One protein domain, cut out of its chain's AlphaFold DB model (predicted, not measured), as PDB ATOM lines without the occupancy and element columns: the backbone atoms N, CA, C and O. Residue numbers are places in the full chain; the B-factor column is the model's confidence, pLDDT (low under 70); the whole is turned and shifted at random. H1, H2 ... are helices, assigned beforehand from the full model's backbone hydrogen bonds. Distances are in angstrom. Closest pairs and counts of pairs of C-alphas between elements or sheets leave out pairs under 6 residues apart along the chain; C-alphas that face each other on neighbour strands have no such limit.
ATOM      1  N   GLU A 131     211.506 239.574 392.932       73.12
ATOM      2  CA  GLU A 131     211.732 239.296 391.519       73.12
ATOM      3  C   GLU A 131     212.313 237.897 391.233       73.12
ATOM      4  O   GLU A 131     211.813 237.222 390.337       73.12
ATOM      5  N   ILE A 132     213.267 237.379 392.024       80.19
ATOM      6  CA  ILE A 132     213.801 236.013 391.828       80.19
ATOM      7  C   ILE A 132     212.710 234.968 392.095       80.19
ATOM      8  O   ILE A 132     212.560 234.017 391.328       80.19
ATOM      9  N   GLN A 133     211.869 235.174 393.112       80.06
ATOM     10  CA  GLN A 133     210.731 234.283 393.373       80.06
ATOM     11  C   GLN A 133     209.693 234.320 392.236       80.06
ATOM     12  O   GLN A 133     209.123 233.284 391.887       80.06
ATOM     13  N   LYS A 134     209.476 235.489 391.612       85.94
ATOM     14  CA  LYS A 134     208.652 235.621 390.398       85.94
ATOM     15  C   LYS A 134     209.285 234.885 389.206       85.94
ATOM     16  O   LYS A 134     208.591 234.121 388.540       85.94
ATOM     17  N   LEU A 135     210.594 235.025 388.983       87.38
ATOM     18  CA  LEU A 135     211.329 234.327 387.916       87.38
ATOM     19  C   LEU A 135     211.281 232.800 388.069       87.38
ATOM     20  O   LEU A 135     211.046 232.083 387.096       87.38
ATOM     21  N   LEU A 136     211.427 232.287 389.292       87.81
ATOM     22  CA  LEU A 136     211.287 230.857 389.584       87.81
ATOM     23  C   LEU A 136     209.848 230.354 389.369       87.81
ATOM     24  O   LEU A 136     209.658 229.202 388.972       87.81
ATOM     25  N   ARG A 137     208.834 231.213 389.547       90.25
ATOM     26  CA  ARG A 137     207.415 230.892 389.304       90.25
ATOM     27  C   ARG A 137     207.021 230.888 387.821       90.25
ATOM     28  O   ARG A 137     206.078 230.179 387.476       90.25
ATOM     29  N   ALA A 138     207.744 231.606 386.958       89.94
ATOM     30  CA  ALA A 138     207.414 231.761 385.536       89.94
ATOM     31  C   ALA A 138     207.157 230.413 384.833       89.94
ATOM     32  O   ALA A 138     207.985 229.502 384.899       89.94
ATOM     33  N   ARG A 139     206.024 230.265 384.145       89.75
ATOM     34  CA  ARG A 139     205.622 229.025 383.456       89.75
ATOM     35  C   ARG A 139     206.198 228.906 382.048       89.75
ATOM     36  O   ARG A 139     206.292 227.801 381.524       89.75
ATOM     37  N   THR A 140     206.592 230.021 381.435       92.31
ATOM     38  CA  THR A 140     207.134 230.058 380.066       92.31
ATOM     39  C   THR A 140     208.421 230.877 379.978       92.31
ATOM     40  O   THR A 140     208.681 231.740 380.815       92.31
ATOM     41  N   ILE A 141     209.218 230.652 378.924       89.25
ATOM     42  CA  ILE A 141     210.381 231.502 378.612       89.25
ATOM     43  C   ILE A 141     209.938 232.959 378.396       89.25
ATOM     44  O   ILE A 141     210.603 233.876 378.859       89.25
ATOM     45  N   PHE A 142     208.801 233.186 377.734       88.19
ATOM     46  CA  PHE A 142     208.285 234.534 377.481       88.19
ATOM     47  C   PHE A 142     208.014 235.294 378.785       88.19
ATOM     48  O   PHE A 142     208.498 236.409 378.947       88.19
ATOM     49  N   GLU A 143     207.332 234.646 379.731       89.25
ATOM     50  CA  GLU A 143     207.059 235.177 381.071       89.25
ATOM     51  C   GLU A 143     208.348 235.398 381.882       89.25
ATOM     52  O   GLU A 143     208.508 236.416 382.551       89.25
ATOM     53  N   PHE A 144     209.313 234.478 381.782       90.69
ATOM     54  CA  PHE A 144     210.607 234.599 382.455       90.69
ATOM     55  C   PHE A 144     211.386 235.840 381.994       90.69
ATOM     56  O   PHE A 144     211.916 236.573 382.824       90.69
ATOM     57  N   TYR A 145     211.430 236.117 380.686       87.31
ATOM     58  CA  TYR A 145     212.098 237.315 380.167       87.31
ATOM     59  C   TYR A 145     211.282 238.595 380.398       87.31
ATOM     60  O   TYR A 145     211.881 239.615 380.735       87.31
ATOM     61  N   SER A 146     209.945 238.550 380.327       85.75
ATOM     62  CA  SER A 146     209.120 239.726 380.639       85.75
ATOM     63  C   SER A 146     209.250 240.156 382.102       85.75
ATOM     64  O   SER A 146     209.281 241.349 382.377       85.75
ATOM     65  N   ILE A 147     209.398 239.207 383.039       87.19
ATOM     66  CA  ILE A 147     209.688 239.516 384.450       87.19
ATOM     67  C   ILE A 147     211.072 240.169 384.604       87.19
ATOM     68  O   ILE A 147     211.202 241.069 385.421       87.19
ATOM     69  N   LYS A 148     212.076 239.799 383.790       84.12
ATOM     70  CA  LYS A 148     213.386 240.488 383.743       84.12
ATOM     71  C   LYS A 148     213.345 241.876 383.079       84.12
ATOM     72  O   LYS A 148     214.399 242.477 382.891       84.12
ATOM     73  N   GLY A 149     212.182 242.351 382.618       80.56
ATOM     74  CA  GLY A 149     212.076 243.557 381.787       80.56
ATOM     75  C   GLY A 149     212.753 243.428 380.413       80.56
ATOM     76  O   GLY A 149     212.984 244.428 379.739       80.56
ATOM     77  N   GLN A 150     213.091 242.207 379.985       82.00
ATOM     78  CA  GLN A 150     213.811 241.935 378.744       82.00
ATOM     79  C   GLN A 150     212.866 241.412 377.659       82.00
ATOM     80  O   GLN A 150     211.893 240.702 377.923       82.00
ATOM     81  N   ARG A 151     213.184 241.705 376.394       82.25
ATOM     82  CA  ARG A 151     212.472 241.094 375.267       82.25
ATOM     83  C   ARG A 151     212.744 239.589 375.245       82.25
ATOM     84  O   ARG A 151     213.893 239.162 375.325       82.25
ATOM     85  N   ALA A 152     211.689 238.793 375.083       85.88
ATOM     86  CA  ALA A 152     211.823 237.349 374.954       85.88
ATOM     87  C   ALA A 152     212.709 236.969 373.742       85.88
ATOM     88  O   ALA A 152     212.535 237.541 372.658       85.88
ATOM     89  N   PRO A 153     213.635 236.007 373.900       88.00
ATOM     90  CA  PRO A 153     214.617 235.661 372.880       88.00
ATOM     91  C   PRO A 153     213.983 235.022 371.640       88.00
ATOM     92  O   PRO A 153     213.053 234.206 371.719       88.00
ATOM     93  N   SER A 154     214.535 235.356 370.471       90.25
ATOM     94  CA  SER A 154     214.149 234.762 369.189       90.25
ATOM     95  C   SER A 154     214.370 233.243 369.177       90.25
ATOM     96  O   SER A 154     215.057 232.690 370.037       90.25
ATOM     97  N   LEU A 155     213.792 232.535 368.201       85.44
ATOM     98  CA  LEU A 155     214.011 231.088 368.066       85.44
ATOM     99  C   LEU A 155     215.508 230.754 367.903       85.44
ATOM    100  O   LEU A 155     215.994 229.810 368.515       85.44
ATOM    101  N   TRP A 156     216.244 231.579 367.152       80.94
ATOM    102  CA  TRP A 156     217.687 231.429 366.944       80.94
ATOM    103  C   TRP A 156     218.503 231.735 368.208       80.94
ATOM    104  O   TRP A 156     219.403 230.978 368.553       80.94
ATOM    105  N   GLN A 157     218.146 232.779 368.964       89.19
ATOM    106  CA  GLN A 157     218.777 233.060 370.263       89.19
ATOM    107  C   GLN A 157     218.519 231.932 371.274       89.19
ATOM    108  O   GLN A 157     219.410 231.573 372.039       89.19
ATOM    109  N   ARG A 158     217.325 231.326 371.257       91.56
ATOM    110  CA  ARG A 158     217.024 230.131 372.059       91.56
ATOM    111  C   ARG A 158     217.817 228.902 371.613       91.56
ATOM    112  O   ARG A 158     218.241 228.149 372.480       91.56
ATOM    113  N   ALA A 159     218.079 228.740 370.316       91.31
ATOM    114  CA  ALA A 159     218.952 227.688 369.795       91.31
ATOM    115  C   ALA A 159     220.424 227.872 370.219       91.31
ATOM    116  O   ALA A 159     221.090 226.895 370.540       91.31
ATOM    117  N   ILE A 160     220.919 229.115 370.279       91.56
ATOM    118  CA  ILE A 160     222.250 229.424 370.831       91.56
ATOM    119  C   ILE A 160     222.305 229.051 372.310       91.56
ATOM    120  O   ILE A 160     223.161 228.272 372.713       91.56
ATOM    121  N   MET A 161     221.354 229.536 373.114       90.75
ATOM    122  CA  MET A 161     221.328 229.208 374.542       90.75
ATOM    123  C   MET A 161     221.150 227.703 374.791       90.75
ATOM    124  O   MET A 161     221.687 227.183 375.756       90.75
ATOM    125  N   TRP A 162     220.429 226.978 373.935       93.44
ATOM    126  CA  TRP A 162     220.310 225.519 374.019       93.44
ATOM    127  C   TRP A 162     221.678 224.819 373.952       93.44
ATOM    128  O   TRP A 162     221.978 223.959 374.783       93.44
ATOM    129  N   GLU A 163     222.516 225.249 373.011       92.19
ATOM    130  CA  GLU A 163     223.887 224.776 372.819       92.19
ATOM    131  C   GLU A 163     224.813 225.227 373.962       92.19
ATOM    132  O   GLU A 163     225.488 224.398 374.570       92.19
ATOM    133  N   GLU A 164     224.768 226.506 374.351       91.94
ATOM    134  CA  GLU A 164     225.548 227.058 375.473       91.94
ATOM    135  C   GLU A 164     225.223 226.404 376.827       91.94
ATOM    136  O   GLU A 164     226.104 226.270 377.675       91.94
ATOM    137  N   LYS A 165     223.967 225.991 377.057       91.19
ATOM    138  CA  LYS A 165     223.547 225.262 378.271       91.19
ATOM    139  C   LYS A 165     223.772 223.746 378.177       91.19
ATOM    140  O   LYS A 165     223.364 223.029 379.093       91.19
ATOM    141  N   GLY A 166     224.392 223.251 377.101       91.62
ATOM    142  CA  GLY A 166     224.724 221.834 376.919       91.62
ATOM    143  C   GLY A 166     223.509 220.913 376.775       91.62
ATOM    144  O   GLY A 166     223.577 219.753 377.171       91.62
ATOM    145  N   LEU A 167     222.382 221.418 376.256       91.44
ATOM    146  CA  LEU A 167     221.143 220.642 376.088       91.44
ATOM    147  C   LEU A 167     221.069 219.879 374.749       91.44
ATOM    148  O   LEU A 167     220.181 219.046 374.572       91.44
ATOM    149  N   GLY A 168     221.981 220.157 373.815       91.06
ATOM    150  CA  GLY A 168     222.082 219.535 372.489       91.06
ATOM    151  C   GLY A 168     222.669 220.514 371.471       91.06
ATOM    152  O   GLY A 168     223.080 221.615 371.841       91.06
ATOM    153  N   LEU A 169     222.695 220.149 370.189       88.88
ATOM    154  CA  LEU A 169     223.210 221.035 369.140       88.88
ATOM    155  C   LEU A 169     222.200 222.134 368.783       88.88
ATOM    156  O   LEU A 169     220.983 221.937 368.838       88.88
ATOM    157  N   ARG A 170     222.701 223.293 368.343       85.12
ATOM    158  CA  ARG A 170     221.870 224.426 367.899       85.12
ATOM    159  C   ARG A 170     220.865 224.039 366.813       85.12
ATOM    160  O   ARG A 170     219.699 224.423 366.883       85.12
ATOM    161  N   ASP A 171     221.298 223.247 365.835       86.12
ATOM    162  CA  ASP A 171     220.479 222.871 364.677       86.12
ATOM    163  C   ASP A 171     219.354 221.880 365.027       86.12
ATOM    164  O   ASP A 171     218.366 221.770 364.294       86.12
ATOM    165  N   GLU A 172     219.446 221.195 366.170       90.12
ATOM    166  CA  GLU A 172     218.408 220.302 366.706       90.12
ATOM    167  C   GLU A 172     217.285 221.077 367.412       90.12
ATOM    168  O   GLU A 172     216.173 220.565 367.590       90.12
ATOM    169  N   TYR A 173     217.534 222.333 367.794       91.38
ATOM    170  CA  TYR A 173     216.544 223.167 368.457       91.38
ATOM    171  C   TYR A 173     215.463 223.631 367.470       91.38
ATOM    172  O   TYR A 173     215.685 224.482 366.608       91.38
ATOM    173  N   LYS A 174     214.250 223.085 367.612       90.50
ATOM    174  CA  LYS A 174     213.062 223.451 366.819       90.50
ATOM    175  C   LYS A 174     212.072 224.322 367.602       90.50
ATOM    176  O   LYS A 174     211.045 224.721 367.063       90.50
ATOM    177  N   GLY A 175     212.363 224.621 368.870       89.06
ATOM    178  CA  GLY A 175     211.511 225.444 369.732       89.06
ATOM    179  C   GLY A 175     210.223 224.756 370.182       89.06
ATOM    180  O   GLY A 175     209.239 225.448 370.453       89.06
ATOM    181  N   THR A 176     210.217 223.420 370.270       93.06
ATOM    182  CA  THR A 176     209.061 222.635 370.742       93.06
ATOM    183  C   THR A 176     208.701 222.966 372.195       93.06
ATOM    184  O   THR A 176     209.519 223.501 372.945       93.06
ATOM    185  N   SER A 177     207.484 222.627 372.635       86.75
ATOM    186  CA  SER A 177     207.058 222.790 374.037       86.75
ATOM    187  C   SER A 177     208.039 222.138 375.023       86.75
ATOM    188  O   SER A 177     208.434 222.769 376.001       86.75
ATOM    189  N   TYR A 178     208.506 220.927 374.710       92.25
ATOM    190  CA  TYR A 178     209.506 220.190 375.485       92.25
ATOM    191  C   TYR A 178     210.866 220.907 375.548       92.25
ATOM    192  O   TYR A 178     211.394 221.133 376.636       92.25
ATOM    193  N   GLN A 179     211.406 221.346 374.404       93.31
ATOM    194  CA  GLN A 179     212.672 222.090 374.361       93.31
ATOM    195  C   GLN A 179     212.562 223.441 375.090       93.31
ATOM    196  O   GLN A 179     213.480 223.849 375.797       93.31
ATOM    197  N   ASN A 180     211.419 224.127 374.992       94.69
ATOM    198  CA  ASN A 180     211.167 225.354 375.752       94.69
ATOM    199  C   ASN A 180     211.109 225.100 377.267       94.69
ATOM    200  O   ASN A 180     211.637 225.902 378.034       94.69
ATOM    201  N   ALA A 181     210.498 223.996 377.706       93.94
ATOM    202  CA  ALA A 181     210.431 223.628 379.119       93.94
ATOM    203  C   ALA A 181     211.815 223.269 379.691       93.94
ATOM    204  O   ALA A 181     212.161 223.732 380.777       93.94
ATOM    205  N   LEU A 182     212.633 222.513 378.949       95.56
ATOM    206  CA  LEU A 182     214.006 222.181 379.349       95.56
ATOM    207  C   LEU A 182     214.916 223.415 379.411       95.56
ATOM    208  O   LEU A 182     215.628 223.596 380.400       95.56
ATOM    209  N   LEU A 183     214.853 224.296 378.408       94.56
ATOM    210  CA  LEU A 183     215.634 225.535 378.407       94.56
ATOM    211  C   LEU A 183     215.206 226.465 379.555       94.56
ATOM    212  O   LEU A 183     216.059 227.005 380.255       94.56
ATOM    213  N   LEU A 184     213.899 226.592 379.817       94.31
ATOM    214  CA  LEU A 184     213.385 227.325 380.978       94.31
ATOM    215  C   LEU A 184     213.863 226.720 382.305       94.31
ATOM    216  O   LEU A 184     214.208 227.465 383.218       94.31
ATOM    217  N   LYS A 185     213.904 225.385 382.419       94.75
ATOM    218  CA  LYS A 185     214.430 224.705 383.608       94.75
ATOM    219  C   LYS A 185     215.896 225.085 383.844       94.75
ATOM    220  O   LYS A 185     216.219 225.527 384.942       94.75
ATOM    221  N   LYS A 186     216.748 225.018 382.814       94.06
ATOM    222  CA  LYS A 186     218.159 225.439 382.915       94.06
ATOM    223  C   LYS A 186     218.311 226.908 383.305       94.06
ATOM    224  O   LYS A 186     219.069 227.209 384.218       94.06
ATOM    225  N   LEU A 187     217.537 227.809 382.698       91.62
ATOM    226  CA  LEU A 187     217.554 229.238 383.041       91.62
ATOM    227  C   LEU A 187     217.128 229.532 384.492       91.62
ATOM    228  O   LEU A 187     217.510 230.566 385.037       91.62
ATOM    229  N   LYS A 188     216.338 228.650 385.121       92.19
ATOM    230  CA  LYS A 188     215.993 228.733 386.550       92.19
ATOM    231  C   LYS A 188     217.072 228.141 387.453       92.19
ATOM    232  O   LYS A 188     217.328 228.722 388.500       92.19
ATOM    233  N   GLU A 189     217.708 227.039 387.051       90.38
ATOM    234  CA  GLU A 189     218.839 226.441 387.781       90.38
ATOM    235  C   GLU A 189     219.980 227.467 387.970       90.38
ATOM    236  O   GLU A 189     220.543 227.565 389.059       90.38
ATOM    237  N   GLU A 190     220.238 228.320 386.969       86.31
ATOM    238  CA  GLU A 190     221.217 229.425 387.038       86.31
ATOM    239  C   GLU A 190     220.843 230.579 387.987       86.31
ATOM    240  O   GLU A 190     221.692 231.412 388.291       86.31
ATOM    241  N   LEU A 191     219.592 230.667 388.454       83.69
ATOM    242  CA  LEU A 191     219.173 231.640 389.477       83.69
ATOM    243  C   LEU A 191     219.303 231.094 390.907       83.69
ATOM    244  O   LEU A 191     219.050 231.823 391.865       83.69
TER     245      LEU A 191
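This is residues 131 to 191 of the 193 residues of an uncharacterized protein of bacterium (UniProt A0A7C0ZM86). The longest helix, H4, stands between the two ends of a small elongated body of four helices: the short helical hairpin of H1 and H2 is at one end and packs on H4 through H2, and H3 crosses H4 toward the other end. The loop of residues 165 to 176, with no named element, leads from H3 back to the start of H4. The printed part has 61 residues, with four named helices in the order H1, H2, H3, H4 and no named strand, and its class is all helix. It is compact, with a radius of gyration of the C-alphas of 11.0 A, and the C-alphas span 32 by 20 by 18 A.

H4, residues 177 to 189, touches H2, residues 141 to 147, with residues 180 to 184 alone. The closest C-alphas of the two are those of Ile 141 and Leu 184, 5.7 A apart, and their lines stand at a steep tilt of 43 degrees, the same way. H4 only just touches H3, residues 155 to 164, with 3 pairs of C-alphas within 8 A and on its own part with residue 183 alone. The closest C-alphas there are those of Trp 162 and Leu 183, 6.4 A apart, at a steep tilt of 52 degrees, the same way. H2 touches H1, residues 131 to 137, and the two form a helical hairpin. Their closest C-alphas, those of Leu 135 and Phe 144, are 5.5 A apart, at a shallow tilt of 25 degrees, opposite ways. H1 and H4 are close but not clearly touching, with the C-alphas of Leu 136 and Lys 188, the closest, 6.0 A apart. H3 is apart from both H1 and H2. The helix packing is mostly crossed, but only just: of 3 touching pairs, 1 is at a shallow tilt. In H1, H2, H3 and H4 every O i to N i+4 pair is within hydrogen-bond range.

H4 is 18.5 A long from its first to its last C-alpha, from Ser 177 at (207.058, 222.790, 374.037) to Glu 189 at (218.839, 226.441, 387.781). H3 runs from Leu 155 to Glu 164 over 14.3 A. H2 runs from Ile 141 to Ile 147 over 9.9 A. H1 begins at Glu 131, with its C-alpha at (211.732, 239.296, 391.519), and reaches Arg 137 over 9.7 A.

The two C-alphas farthest apart are those of Glu 131 and Asp 171, at 32.7 A. The printed part has no cut. The link from H1 to H2 is tight, with 3 residues, that from H2 to H3 is short, with 7, and that from H3 to H4 is long, with 12. The mean pLDDT of the printed part is 88.9, and no printed residue is under 70.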